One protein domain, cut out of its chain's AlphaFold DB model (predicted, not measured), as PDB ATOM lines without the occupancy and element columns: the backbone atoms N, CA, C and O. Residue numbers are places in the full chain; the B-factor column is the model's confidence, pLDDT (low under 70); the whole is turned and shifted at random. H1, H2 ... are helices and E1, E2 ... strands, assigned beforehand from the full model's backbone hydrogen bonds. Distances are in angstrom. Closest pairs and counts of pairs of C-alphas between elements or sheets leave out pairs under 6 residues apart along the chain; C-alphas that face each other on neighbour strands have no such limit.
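What this domain is: This is residues 3 to 81 of the 91 residues of an uncharacterized protein of Carnobacterium iners (UniProt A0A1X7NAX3). You are looking at one strongly twisted sheet of six strands, with helix H2 covering E5 and E2 and helix H1 only grazing the sheet by residues 17 to 18. The 79 printed residues hold E1, H1, E2, E3, E4, H2, E5 and E6 in that order, a mixed class of helices and strands. The sheet is mixed, in the order E1, E6, E5, E2, E3, E4. The whole is compact, with a radius of gyration of the C-alphas of 12.0 A and spans of 32 by 27 by 21 A.

Where its parts are: Find C-alpha 3 at (181.604, 149.887, 254.846), where E1, residues 3 to 5, begins. H1 is residues 11 to 19, 12.1 A long. E2 is residues 23 to 27, 13.1 A, and E3 residues 33 to 38, 16.3 A. E4, residues 50 to 52, is joined by a tight link, with 0 residues between them, to H2, residues 53 to 60, 10.4 A. E5 is residues 68 to 71, and E6, residues 76 to 80, 13.6 A, ends at C-alpha 80, (175.121, 154.979, 258.011).

How they stand to each other: Edge strand E1 is antiparallel to E6, with N 4 and O 77 3.1 A apart. The hairpin E5 and E6 has N 70 and O 78 at 2.8 A. E5 and E2 are parallel at 19 degrees, with N 69 and O 23 at 2.9 A. E2, E3 and E4 form a meander, each strand the antiparallel neighbour of the one before; look for N 26 and O 35 at 2.8 A, then N 34 and O 51 at 2.8 A. E1, H1, E2 and E4, H2, E5 are split strand-helix-strand units, two strands of one sheet with a helix between them in the chain and other strands between them in the sheet, E6 and E5 in the first unit and E2 and E3 in the second; both crossovers are right-handed. H2 runs along the strands at a height over the sheet of 9.1 A; H1 and H2 are apart. In both helices every O i to N i+4 pair is within hydrogen-bond range.

The domain as a whole: The C-alphas farthest apart, of Asp 8 and Glu 43, are 34.1 A apart. The printed part has no cut; the link E3 to E4 is long, and its residues 39 to 43 have pLDDT under 70.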
ATOM      1  N   GLN A   3     180.245 149.888 254.311       89.75
ATOM      2  CA  GLN A   3     181.604 149.887 254.846       89.75
ATOM      3  C   GLN A   3     182.592 149.676 253.701       89.75
ATOM      4  O   GLN A   3     182.245 149.006 252.725       89.75
ATOM      5  N   GLY A   4     183.796 150.219 253.826       91.19
ATOM      6  CA  GLY A   4     184.846 150.102 252.815       91.19
ATOM      7  C   GLY A   4     186.174 150.664 253.310       91.19
ATOM      8  O   GLY A   4     186.286 151.026 254.483       91.19
ATOM      9  N   ASN A   5     187.162 150.744 252.419       92.00
ATOM     10  CA  ASN A   5     188.409 151.460 252.677       92.00
ATOM     11  C   ASN A   5     188.387 152.804 251.945       92.00
ATOM     12  O   ASN A   5     187.938 152.887 250.805       92.00
ATOM     13  N   ILE A   6     188.882 153.851 252.598       86.06
ATOM     14  CA  ILE A   6     189.064 155.183 252.015       86.06
ATOM     15  C   ILE A   6     190.088 155.128 250.877       86.06
ATOM     16  O   ILE A   6     189.919 155.826 249.887       86.06
ATOM     17  N   GLU A   7     191.105 154.267 250.978       86.25
ATOM     18  CA  GLU A   7     192.123 154.083 249.931       86.25
ATOM     19  C   GLU A   7     191.554 153.538 248.611       86.25
ATOM     20  O   GLU A   7     192.172 153.710 247.561       86.25
ATOM     21  N   ASP A   8     190.371 152.914 248.648       90.81
ATOM     22  CA  ASP A   8     189.674 152.424 247.454       90.81
ATOM     23  C   ASP A   8     188.869 153.537 246.747       90.81
ATOM     24  O   ASP A   8     188.297 153.297 245.683       90.81
ATOM     25  N   LEU A   9     188.793 154.736 247.337       87.81
ATOM     26  CA  LEU A   9     188.030 155.875 246.833       87.81
ATOM     27  C   LEU A   9     188.961 156.950 246.269       87.81
ATOM     28  O   LEU A   9     190.031 157.245 246.802       87.81
ATOM     29  N   THR A  10     188.515 157.602 245.203       92.62
ATOM     30  CA  THR A  10     189.140 158.833 244.716       92.62
ATOM     31  C   THR A  10     188.897 159.992 245.687       92.62
ATOM     32  O   THR A  10     187.933 159.998 246.454       92.62
ATOM     33  N   GLU A  11     189.737 161.029 245.628       89.38
ATOM     34  CA  GLU A  11     189.551 162.233 246.453       89.38
ATOM     35  C   GLU A  11     188.167 162.874 246.280       89.38
ATOM     36  O   GLU A  11     187.613 163.420 247.233       89.38
ATOM     37  N   ASP A  12     187.608 162.821 245.070       92.38
ATOM     38  CA  ASP A  12     186.294 163.392 244.787       92.38
ATOM     39  C   ASP A  12     185.169 162.526 245.367       92.38
ATOM     40  O   ASP A  12     184.254 163.068 245.983       92.38
ATOM     41  N   GLU A  13     185.279 161.195 245.306       89.75
ATOM     42  CA  GLU A  13     184.337 160.283 245.975       89.75
ATOM     43  C   GLU A  13     184.368 160.444 247.502       89.75
ATOM     44  O   GLU A  13     183.319 160.426 248.150       89.75
ATOM     45  N   ILE A  14     185.551 160.668 248.088       88.19
ATOM     46  CA  ILE A  14     185.690 160.967 249.520       88.19
ATOM     47  C   ILE A  14     184.967 162.275 249.856       88.19
ATOM     48  O   ILE A  14     184.166 162.313 250.792       88.19
ATOM     49  N   LYS A  15     185.197 163.341 249.077       88.50
ATOM     50  CA  LYS A  15     184.523 164.636 249.278       88.50
ATOM     51  C   LYS A  15     183.011 164.511 249.148       88.50
ATOM     52  O   LYS A  15     182.292 165.106 249.949       88.50
ATOM     53  N   GLU A  16     182.515 163.754 248.173       89.31
ATOM     54  CA  GLU A  16     181.081 163.515 247.999       89.31
ATOM     55  C   GLU A  16     180.484 162.764 249.193       89.31
ATOM     56  O   GLU A  16     179.441 163.165 249.721       89.31
ATOM     57  N   LEU A  17     181.162 161.718 249.669       86.62
ATOM     58  CA  LEU A  17     180.729 160.928 250.820       86.62
ATOM     59  C   LEU A  17     180.692 161.768 252.107       86.62
ATOM     60  O   LEU A  17     179.698 161.752 252.842       86.62
ATOM     61  N   GLN A  18     181.734 162.565 252.345       88.00
ATOM     62  CA  GLN A  18     181.794 163.501 253.466       88.00
ATOM     63  C   GLN A  18     180.723 164.596 253.340       88.00
ATOM     64  O   GLN A  18     180.050 164.921 254.315       88.00
ATOM     65  N   ALA A  19     180.480 165.125 252.136       87.50
ATOM     66  CA  ALA A  19     179.469 166.156 251.902       87.50
ATOM     67  C   ALA A  19     178.029 165.673 252.152       87.50
ATOM     68  O   ALA A  19     177.167 166.504 252.480       87.50
ATOM     69  N   CYS A  20     177.780 164.368 252.005       87.50
ATOM     70  CA  CYS A  20     176.500 163.709 252.286       87.50
ATOM     71  C   CYS A  20     176.282 163.374 253.771       87.50
ATOM     72  O   CYS A  20     175.180 162.964 254.147       87.50
ATOM     73  N   SER A  21     177.311 163.527 254.603       88.94
ATOM     74  CA  SER A  21     177.271 163.180 256.021       88.94
ATOM     75  C   SER A  21     176.911 164.397 256.875       88.94
ATOM     76  O   SER A  21     177.438 165.492 256.679       88.94
ATOM     77  N   ASP A  22     176.009 164.206 257.838       88.44
ATOM     78  CA  ASP A  22     175.658 165.231 258.826       88.44
ATOM     79  C   ASP A  22     176.712 165.281 259.940       88.44
ATOM     80  O   ASP A  22     177.132 166.363 260.361       88.44
ATOM     81  N   LEU A  23     177.162 164.098 260.376       89.62
ATOM     82  CA  LEU A  23     178.238 163.898 261.344       89.62
ATOM     83  C   LEU A  23     179.300 162.971 260.755       89.62
ATOM     84  O   LEU A  23     178.965 161.925 260.195       89.62
ATOM     85  N   ILE A  24     180.566 163.324 260.942       92.06
ATOM     86  CA  ILE A  24     181.709 162.489 260.577       92.06
ATOM     87  C   ILE A  24     182.553 162.293 261.835       92.06
ATOM     88  O   ILE A  24     183.093 163.257 262.364       92.06
ATOM     89  N   PHE A  25     182.663 161.066 262.328       92.69
ATOM     90  CA  PHE A  25     183.562 160.715 263.427       92.69
ATOM     91  C   PHE A  25     184.880 160.206 262.856       92.69
ATOM     92  O   PHE A  25     184.866 159.247 262.098       92.69
ATOM     93  N   VAL A  26     186.007 160.808 263.220       92.81
ATOM     94  CA  VAL A  26     187.340 160.411 262.748       92.81
ATOM     95  C   VAL A  26     188.132 159.863 263.925       92.81
ATOM     96  O   VAL A  26     188.340 160.573 264.905       92.81
ATOM     97  N   GLU A  27     188.541 158.598 263.859       93.00
ATOM     98  CA  GLU A  27     189.353 157.969 264.899       93.00
ATOM     99  C   GLU A  27     190.706 158.671 264.995       93.00
ATOM    100  O   GLU A  27     191.378 158.927 263.995       93.00
ATOM    101  N   THR A  28     191.093 158.992 266.222       89.56
ATOM    102  CA  THR A  28     192.372 159.628 266.525       89.56
ATOM    103  C   THR A  28     193.525 158.621 266.425       89.56
ATOM    104  O   THR A  28     193.334 157.420 266.213       89.56
ATOM    105  N   ASP A  29     194.752 159.093 266.626       87.62
ATOM    106  CA  ASP A  29     195.921 158.233 266.834       87.62
ATOM    107  C   ASP A  29     195.773 157.335 268.077       87.62
ATOM    108  O   ASP A  29     196.326 156.234 268.133       87.62
ATOM    109  N   ILE A  30     194.974 157.768 269.056       86.44
ATOM    110  CA  ILE A  30     194.579 156.965 270.208       86.44
ATOM    111  C   ILE A  30     193.372 156.094 269.833       86.44
ATOM    112  O   ILE A  30     192.231 156.554 269.746       86.44
ATOM    113  N   ASN A  31     193.625 154.795 269.667       83.69
ATOM    114  CA  ASN A  31     192.601 153.808 269.326       83.69
ATOM    115  C   ASN A  31     191.366 153.888 270.237       83.69
ATOM    116  O   ASN A  31     191.473 153.838 271.465       83.69
ATOM    117  N   GLY A  32     190.182 153.913 269.622       85.44
ATOM    118  CA  GLY A  32     188.902 153.954 270.327       85.44
ATOM    119  C   GLY A  32     188.373 155.345 270.674       85.44
ATOM    120  O   GLY A  32     187.236 155.419 271.148       85.44
ATOM    121  N   PHE A  33     189.136 156.409 270.404       91.62
ATOM    122  CA  PHE A  33     188.699 157.800 270.532       91.62
ATOM    123  C   PHE A  33     188.506 158.443 269.165       91.62
ATOM    124  O   PHE A  33     189.298 158.215 268.255       91.62
ATOM    125  N   PHE A  34     187.467 159.264 269.039       92.88
ATOM    126  CA  PHE A  34     187.051 159.870 267.782       92.88
ATOM    127  C   PHE A  34     186.802 161.365 267.949       92.88
ATOM    128  O   PHE A  34     186.153 161.784 268.904       92.88
ATOM    129  N   GLU A  35     187.259 162.161 266.997       92.06
ATOM    130  CA  GLU A  35     186.886 163.566 266.861       92.06
ATOM    131  C   GLU A  35     185.664 163.681 265.944       92.06
ATOM    132  O   GLU A  35     185.577 162.979 264.935       92.06
ATOM    133  N   VAL A  36     184.711 164.557 266.268       89.75
ATOM    134  CA  VAL A  36     183.563 164.807 265.390       89.75
ATOM    135  C   VAL A  36     183.819 166.017 264.495       89.75
ATOM    136  O   VAL A  36     184.113 167.118 264.953       89.75
ATOM    137  N   LYS A  37     183.628 165.825 263.195       87.12
ATOM    138  CA  LYS A  37     183.520 166.887 262.202       87.12
ATOM    139  C   LYS A  37     182.055 167.022 261.829       87.12
ATOM    140  O   LYS A  37     181.417 166.075 261.368       87.12
ATOM    141  N   VAL A  38     181.518 168.212 262.045       77.25
ATOM    142  CA  VAL A  38     180.123 168.537 261.742       77.25
ATOM    143  C   VAL A  38     180.076 169.575 260.642       77.25
ATOM    144  O   VAL A  38     180.848 170.534 260.632       77.25
ATOM    145  N   LYS A  39     179.134 169.405 259.719       67.88
ATOM    146  CA  LYS A  39     178.910 170.395 258.662       67.88
ATOM    147  C   LYS A  39     178.370 171.710 259.235       67.88
ATOM    148  O   LYS A  39     178.646 172.779 258.698       67.88
ATOM    149  N   ILE A  40     177.603 171.619 260.325       62.91
ATOM    150  CA  ILE A  40     177.043 172.750 261.069       62.91
ATOM    151  C   ILE A  40     177.227 172.467 262.567       62.91
ATOM    152  O   ILE A  40     176.611 171.524 263.071       62.91
ATOM    153  N   PRO A  41     178.056 173.244 263.287       62.09
ATOM    154  CA  PRO A  41     178.199 173.117 264.731       62.09
ATOM    155  C   PRO A  41     176.862 173.337 265.421       62.09
ATOM    156  O   PRO A  41     176.161 174.313 265.151       62.09
ATOM    157  N   THR A  42     176.505 172.429 266.317       66.81
ATOM    158  CA  THR A  42     175.331 172.587 267.177       66.81
ATOM    159  C   THR A  42     175.739 172.266 268.603       66.81
ATOM    160  O   THR A  42     176.645 171.464 268.817       66.81
ATOM    161  N   GLU A  43     175.036 172.831 269.582       69.44
ATOM    162  CA  GLU A  43     175.248 172.506 271.003       69.44
ATOM    163  C   GLU A  43     175.097 171.002 271.300       69.44
ATOM    164  O   GLU A  43     175.577 170.508 272.313       69.44
ATOM    165  N   MET A  44     174.441 170.261 270.404       71.62
ATOM    166  CA  MET A  44     174.215 168.825 270.516       71.62
ATOM    167  C   MET A  44     175.438 167.979 270.129       71.62
ATOM    168  O   MET A  44     175.547 166.839 270.575       71.62
ATOM    169  N   PHE A  45     176.348 168.527 269.317       77.38
ATOM    170  CA  PHE A  45     177.518 167.824 268.780       77.38
ATOM    171  C   PHE A  45     178.760 168.733 268.862       77.38
ATOM    172  O   PHE A  45     179.157 169.320 267.850       77.38
ATOM    173  N   PRO A  46     179.337 168.919 270.063       78.81
ATOM    174  CA  PRO A  46     180.540 169.727 270.242       78.81
ATOM    175  C   PRO A  46     181.742 169.131 269.494       78.81
ATOM    176  O   PRO A  46     182.051 167.951 269.635       78.81
ATOM    177  N   THR A  47     182.432 169.954 268.702       78.56
ATOM    178  CA  THR A  47     183.594 169.536 267.892       78.56
ATOM    179  C   THR A  47     184.912 169.527 268.666       78.56
ATOM    180  O   THR A  47     185.921 169.077 268.148       78.56
ATOM    181  N   ASP A  48     184.929 170.043 269.893       78.69
ATOM    182  CA  ASP A  48     186.090 170.120 270.786       78.69
ATOM    183  C   ASP A  48     186.153 168.959 271.798       78.69
ATOM    184  O   ASP A  48     186.921 168.999 272.760       78.69
ATOM    185  N   VAL A  49     185.352 167.909 271.582       83.38
ATOM    186  CA  VAL A  49     185.242 166.744 272.467       83.38
ATOM    187  C   VAL A  49     185.609 165.462 271.721       83.38
ATOM    188  O   VAL A  49     185.230 165.261 270.568       83.38
ATOM    189  N   PHE A  50     186.312 164.561 272.414       87.81
ATOM    190  CA  PHE A  50     186.582 163.207 271.931       87.81
ATOM    191  C   PHE A  50     185.483 162.234 272.361       87.81
ATOM    192  O   PHE A  50     185.102 162.169 273.532       87.81
ATOM    193  N   TYR A  51     185.015 161.434 271.412       89.88
ATOM    194  CA  TYR A  51     183.953 160.453 271.583       89.88
ATOM    195  C   TYR A  51     184.522 159.041 271.658       89.88
ATOM    196  O   TYR A  51     185.440 158.691 270.920       89.88
ATOM    197  N   THR A  52     183.951 158.205 272.522       91.44
ATOM    198  CA  THR A  52     184.232 156.766 272.535       91.44
ATOM    199  C   THR A  52     183.318 156.031 271.555       91.44
ATOM    200  O   THR A  52     182.274 156.541 271.139       91.44
ATOM    201  N   LYS A  53     183.661 154.777 271.233       88.19
ATOM    202  CA  LYS A  53     182.794 153.886 270.436       88.19
ATOM    203  C   LYS A  53     181.385 153.747 271.021       88.19
ATOM    204  O   LYS A  53     180.419 153.667 270.268       88.19
ATOM    205  N   GLU A  54     181.269 153.731 272.348       89.38
ATOM    206  CA  GLU A  54     179.984 153.644 273.051       89.38
ATOM    207  C   GLU A  54     179.135 154.894 272.796       89.38
ATOM    208  O   GLU A  54     177.984 154.769 272.382       89.38
ATOM    209  N   ALA A  55     179.732 156.084 272.922       88.12
ATOM    210  CA  ALA A  55     179.050 157.348 272.646       88.12
ATOM    211  C   ALA A  55     178.599 157.455 271.178       88.12
ATOM    212  O   ALA A  55     177.492 157.908 270.895       88.12
ATOM    213  N   ILE A  56     179.416 156.981 270.228       89.00
ATOM    214  CA  ILE A  56     179.029 156.898 268.808       89.00
ATOM    215  C   ILE A  56     177.826 155.966 268.613       89.00
ATOM    216  O   ILE A  56     176.921 156.278 267.836       89.00
ATOM    217  N   GLY A  57     177.783 154.847 269.341       87.81
ATOM    218  CA  GLY A  57     176.649 153.923 269.352       87.81
ATOM    219  C   GLY A  57     175.327 154.609 269.704       87.81
ATOM    220  O   GLY A  57     174.323 154.388 269.021       87.81
ATOM    221  N   ASP A  58     175.336 155.502 270.694       86.44
ATOM    222  CA  ASP A  58     174.151 156.269 271.085       86.44
ATOM    223  C   ASP A  58     173.671 157.202 269.964       86.44
ATOM    224  O   ASP A  58     172.466 157.308 269.724       86.44
ATOM    225  N   PHE A  59     174.586 157.823 269.208       84.31
ATOM    226  CA  PHE A  59     174.231 158.648 268.048       84.31
ATOM    227  C   PHE A  59     173.645 157.824 266.900       84.31
ATOM    228  O   PHE A  59     172.628 158.217 266.320       84.31
ATOM    229  N   LEU A  60     174.227 156.656 266.611       85.25
ATOM    230  CA  LEU A  60     173.736 155.728 265.584       85.25
ATOM    231  C   LEU A  60     172.327 155.204 265.886       85.25
ATOM    232  O   LEU A  60     171.567 154.930 264.954       85.25
ATOM    233  N   MET A  61     171.997 155.063 267.171       84.00
ATOM    234  CA  MET A  61     170.699 154.605 267.676       84.00
ATOM    235  C   MET A  61     169.751 155.756 268.033       84.00
ATOM    236  O   MET A  61     168.606 155.520 268.436       84.00
ATOM    237  N   SER A  62     170.212 157.002 267.904       77.44
ATOM    238  CA  SER A  62     169.436 158.172 268.287       77.44
ATOM    239  C   SER A  62     168.195 158.335 267.406       77.44
ATOM    240  O   SER A  62     168.111 157.860 266.274       77.44
ATOM    241  N   LYS A  63     167.201 159.062 267.922       75.50
ATOM    242  CA  LYS A  63     166.012 159.441 267.138       75.50
ATOM    243  C   LYS A  63     166.317 160.528 266.101       75.50
ATOM    244  O   LYS A  63     165.422 160.893 265.334       75.50
ATOM    245  N   PHE A  64     167.533 161.078 266.107       76.00
ATOM    246  CA  PHE A  64     167.940 162.092 265.151       76.00
ATOM    247  C   PHE A  64     168.127 161.449 263.779       76.00
ATOM    248  O   PHE A  64     168.711 160.381 263.623       76.00
ATOM    249  N   LYS A  65     167.578 162.109 262.765       78.06
ATOM    250  CA  LYS A  65     167.579 161.644 261.379       78.06
ATOM    251  C   LYS A  65     168.894 162.021 260.692       78.06
ATOM    252  O   LYS A  65     168.874 162.813 259.758       78.06
ATOM    253  N   LEU A  66     170.006 161.495 261.201       84.31
ATOM    254  CA  LEU A  66     171.354 161.858 260.761       84.31
ATOM    255  C   LEU A  66     171.933 160.799 259.824       84.31
ATOM    256  O   LEU A  66     171.804 159.595 260.067       84.31
ATOM    257  N   SER A  67     172.598 161.258 258.773       89.25
ATOM    258  CA  SER A  67     173.581 160.483 258.026       89.25
ATOM    259  C   SER A  67     174.920 160.578 258.757       89.25
ATOM    260  O   SER A  67     175.460 161.669 258.929       89.25
ATOM    261  N   ILE A  68     175.442 159.445 259.222       90.50
ATOM    262  CA  ILE A  68     176.645 159.382 260.059       90.50
ATOM    263  C   ILE A  68     177.736 158.634 259.302       90.50
ATOM    264  O   ILE A  68     177.516 157.515 258.839       90.50
ATOM    265  N   MET A  69     178.920 159.229 259.229       92.81
ATOM    266  CA  MET A  69     180.142 158.587 258.763       92.81
ATOM    267  C   MET A  69     181.095 158.380 259.938       92.81
ATOM    268  O   MET A  69     181.150 159.192 260.857       92.81
ATOM    269  N   ILE A  70     181.823 157.272 259.919       93.25
ATOM    270  CA  ILE A  70     182.879 156.948 260.873       93.25
ATOM    271  C   ILE A  70     184.101 156.563 260.046       93.25
ATOM    272  O   ILE A  70     184.003 155.651 259.232       93.25
ATOM    273  N   GLU A  71     185.217 157.244 260.248       93.00
ATOM    274  CA  GLU A  71     186.520 156.991 259.640       93.00
ATOM    275  C   GLU A  71     187.442 156.441 260.727       93.00
ATOM    276  O   GLU A  71     187.542 157.029 261.803       93.00
ATOM    277  N   SER A  72     188.090 155.307 260.486       90.88
ATOM    278  CA  SER A  72     189.114 154.770 261.382       90.88
ATOM    279  C   SER A  72     190.510 155.186 260.933       90.88
ATOM    280  O   SER A  72     190.752 155.488 259.762       90.88
ATOM    281  N   ASN A  73     191.457 155.175 261.868       88.81
ATOM    282  CA  ASN A  73     192.838 155.579 261.603       88.81
ATOM    283  C   ASN A  73     193.590 154.597 260.680       88.81
ATOM    284  O   ASN A  73     194.611 154.958 260.102       88.81
ATOM    285  N   ASP A  74     193.062 153.383 260.502       88.44
ATOM    286  CA  ASP A  74     193.545 152.366 259.563       88.44
ATOM    287  C   ASP A  74     192.925 152.495 258.159       88.44
ATOM    288  O   ASP A  74     193.013 151.568 257.355       88.44
ATOM    289  N   GLY A  75     192.290 153.634 257.865       87.12
ATOM    290  CA  GLY A  75     191.778 153.963 256.539       87.12
ATOM    291  C   GLY A  75     190.459 153.280 256.186       87.12
ATOM    292  O   GLY A  75     190.060 153.318 255.023       87.12
ATOM    293  N   LYS A  76     189.751 152.665 257.139       92.50
ATOM    294  CA  LYS A  76     188.400 152.134 256.896       92.50
ATOM    295  C   LYS A  76     187.350 153.195 257.168       92.50
ATOM    296  O   LYS A  76     187.549 154.128 257.941       92.50
ATOM    297  N   PHE A  77     186.187 153.023 256.554       93.00
ATOM    298  CA  PHE A  77     185.027 153.837 256.874       93.00
ATOM    299  C   PHE A  77     183.756 153.004 257.019       93.00
ATOM    300  O   PHE A  77     183.590 151.940 256.417       93.00
ATOM    301  N   ILE A  78     182.827 153.542 257.802       92.75
ATOM    302  CA  ILE A  78     181.443 153.099 257.904       92.75
ATOM    303  C   ILE A  78     180.556 154.301 257.618       92.75
ATOM    304  O   ILE A  78     180.680 155.342 258.252       92.75
ATOM    305  N   TYR A  79     179.615 154.137 256.700       91.50
ATOM    306  CA  TYR A  79     178.577 155.111 256.414       91.50
ATOM    307  C   TYR A  79     177.200 154.542 256.767       91.50
ATOM    308  O   TYR A  79     176.733 153.532 256.219       91.50
ATOM    309  N   GLN A  80     176.522 155.195 257.701       89.62
ATOM    310  CA  GLN A  80     175.121 154.979 258.011       89.62
ATOM    311  C   GLN A  80     174.299 156.101 257.368       89.62
ATOM    312  O   GLN A  80     174.240 157.193 257.928       89.62
ATOM    313  N   PRO A  81     173.610 155.849 256.238       86.19
ATOM    314  CA  PRO A  81     172.648 156.820 255.740       86.19
ATOM    315  C   PRO A  81     171.515 156.978 256.755       86.19
ATOM    316  O   PRO A  81     171.173 156.019 257.457       86.19
TER     317      PRO A  81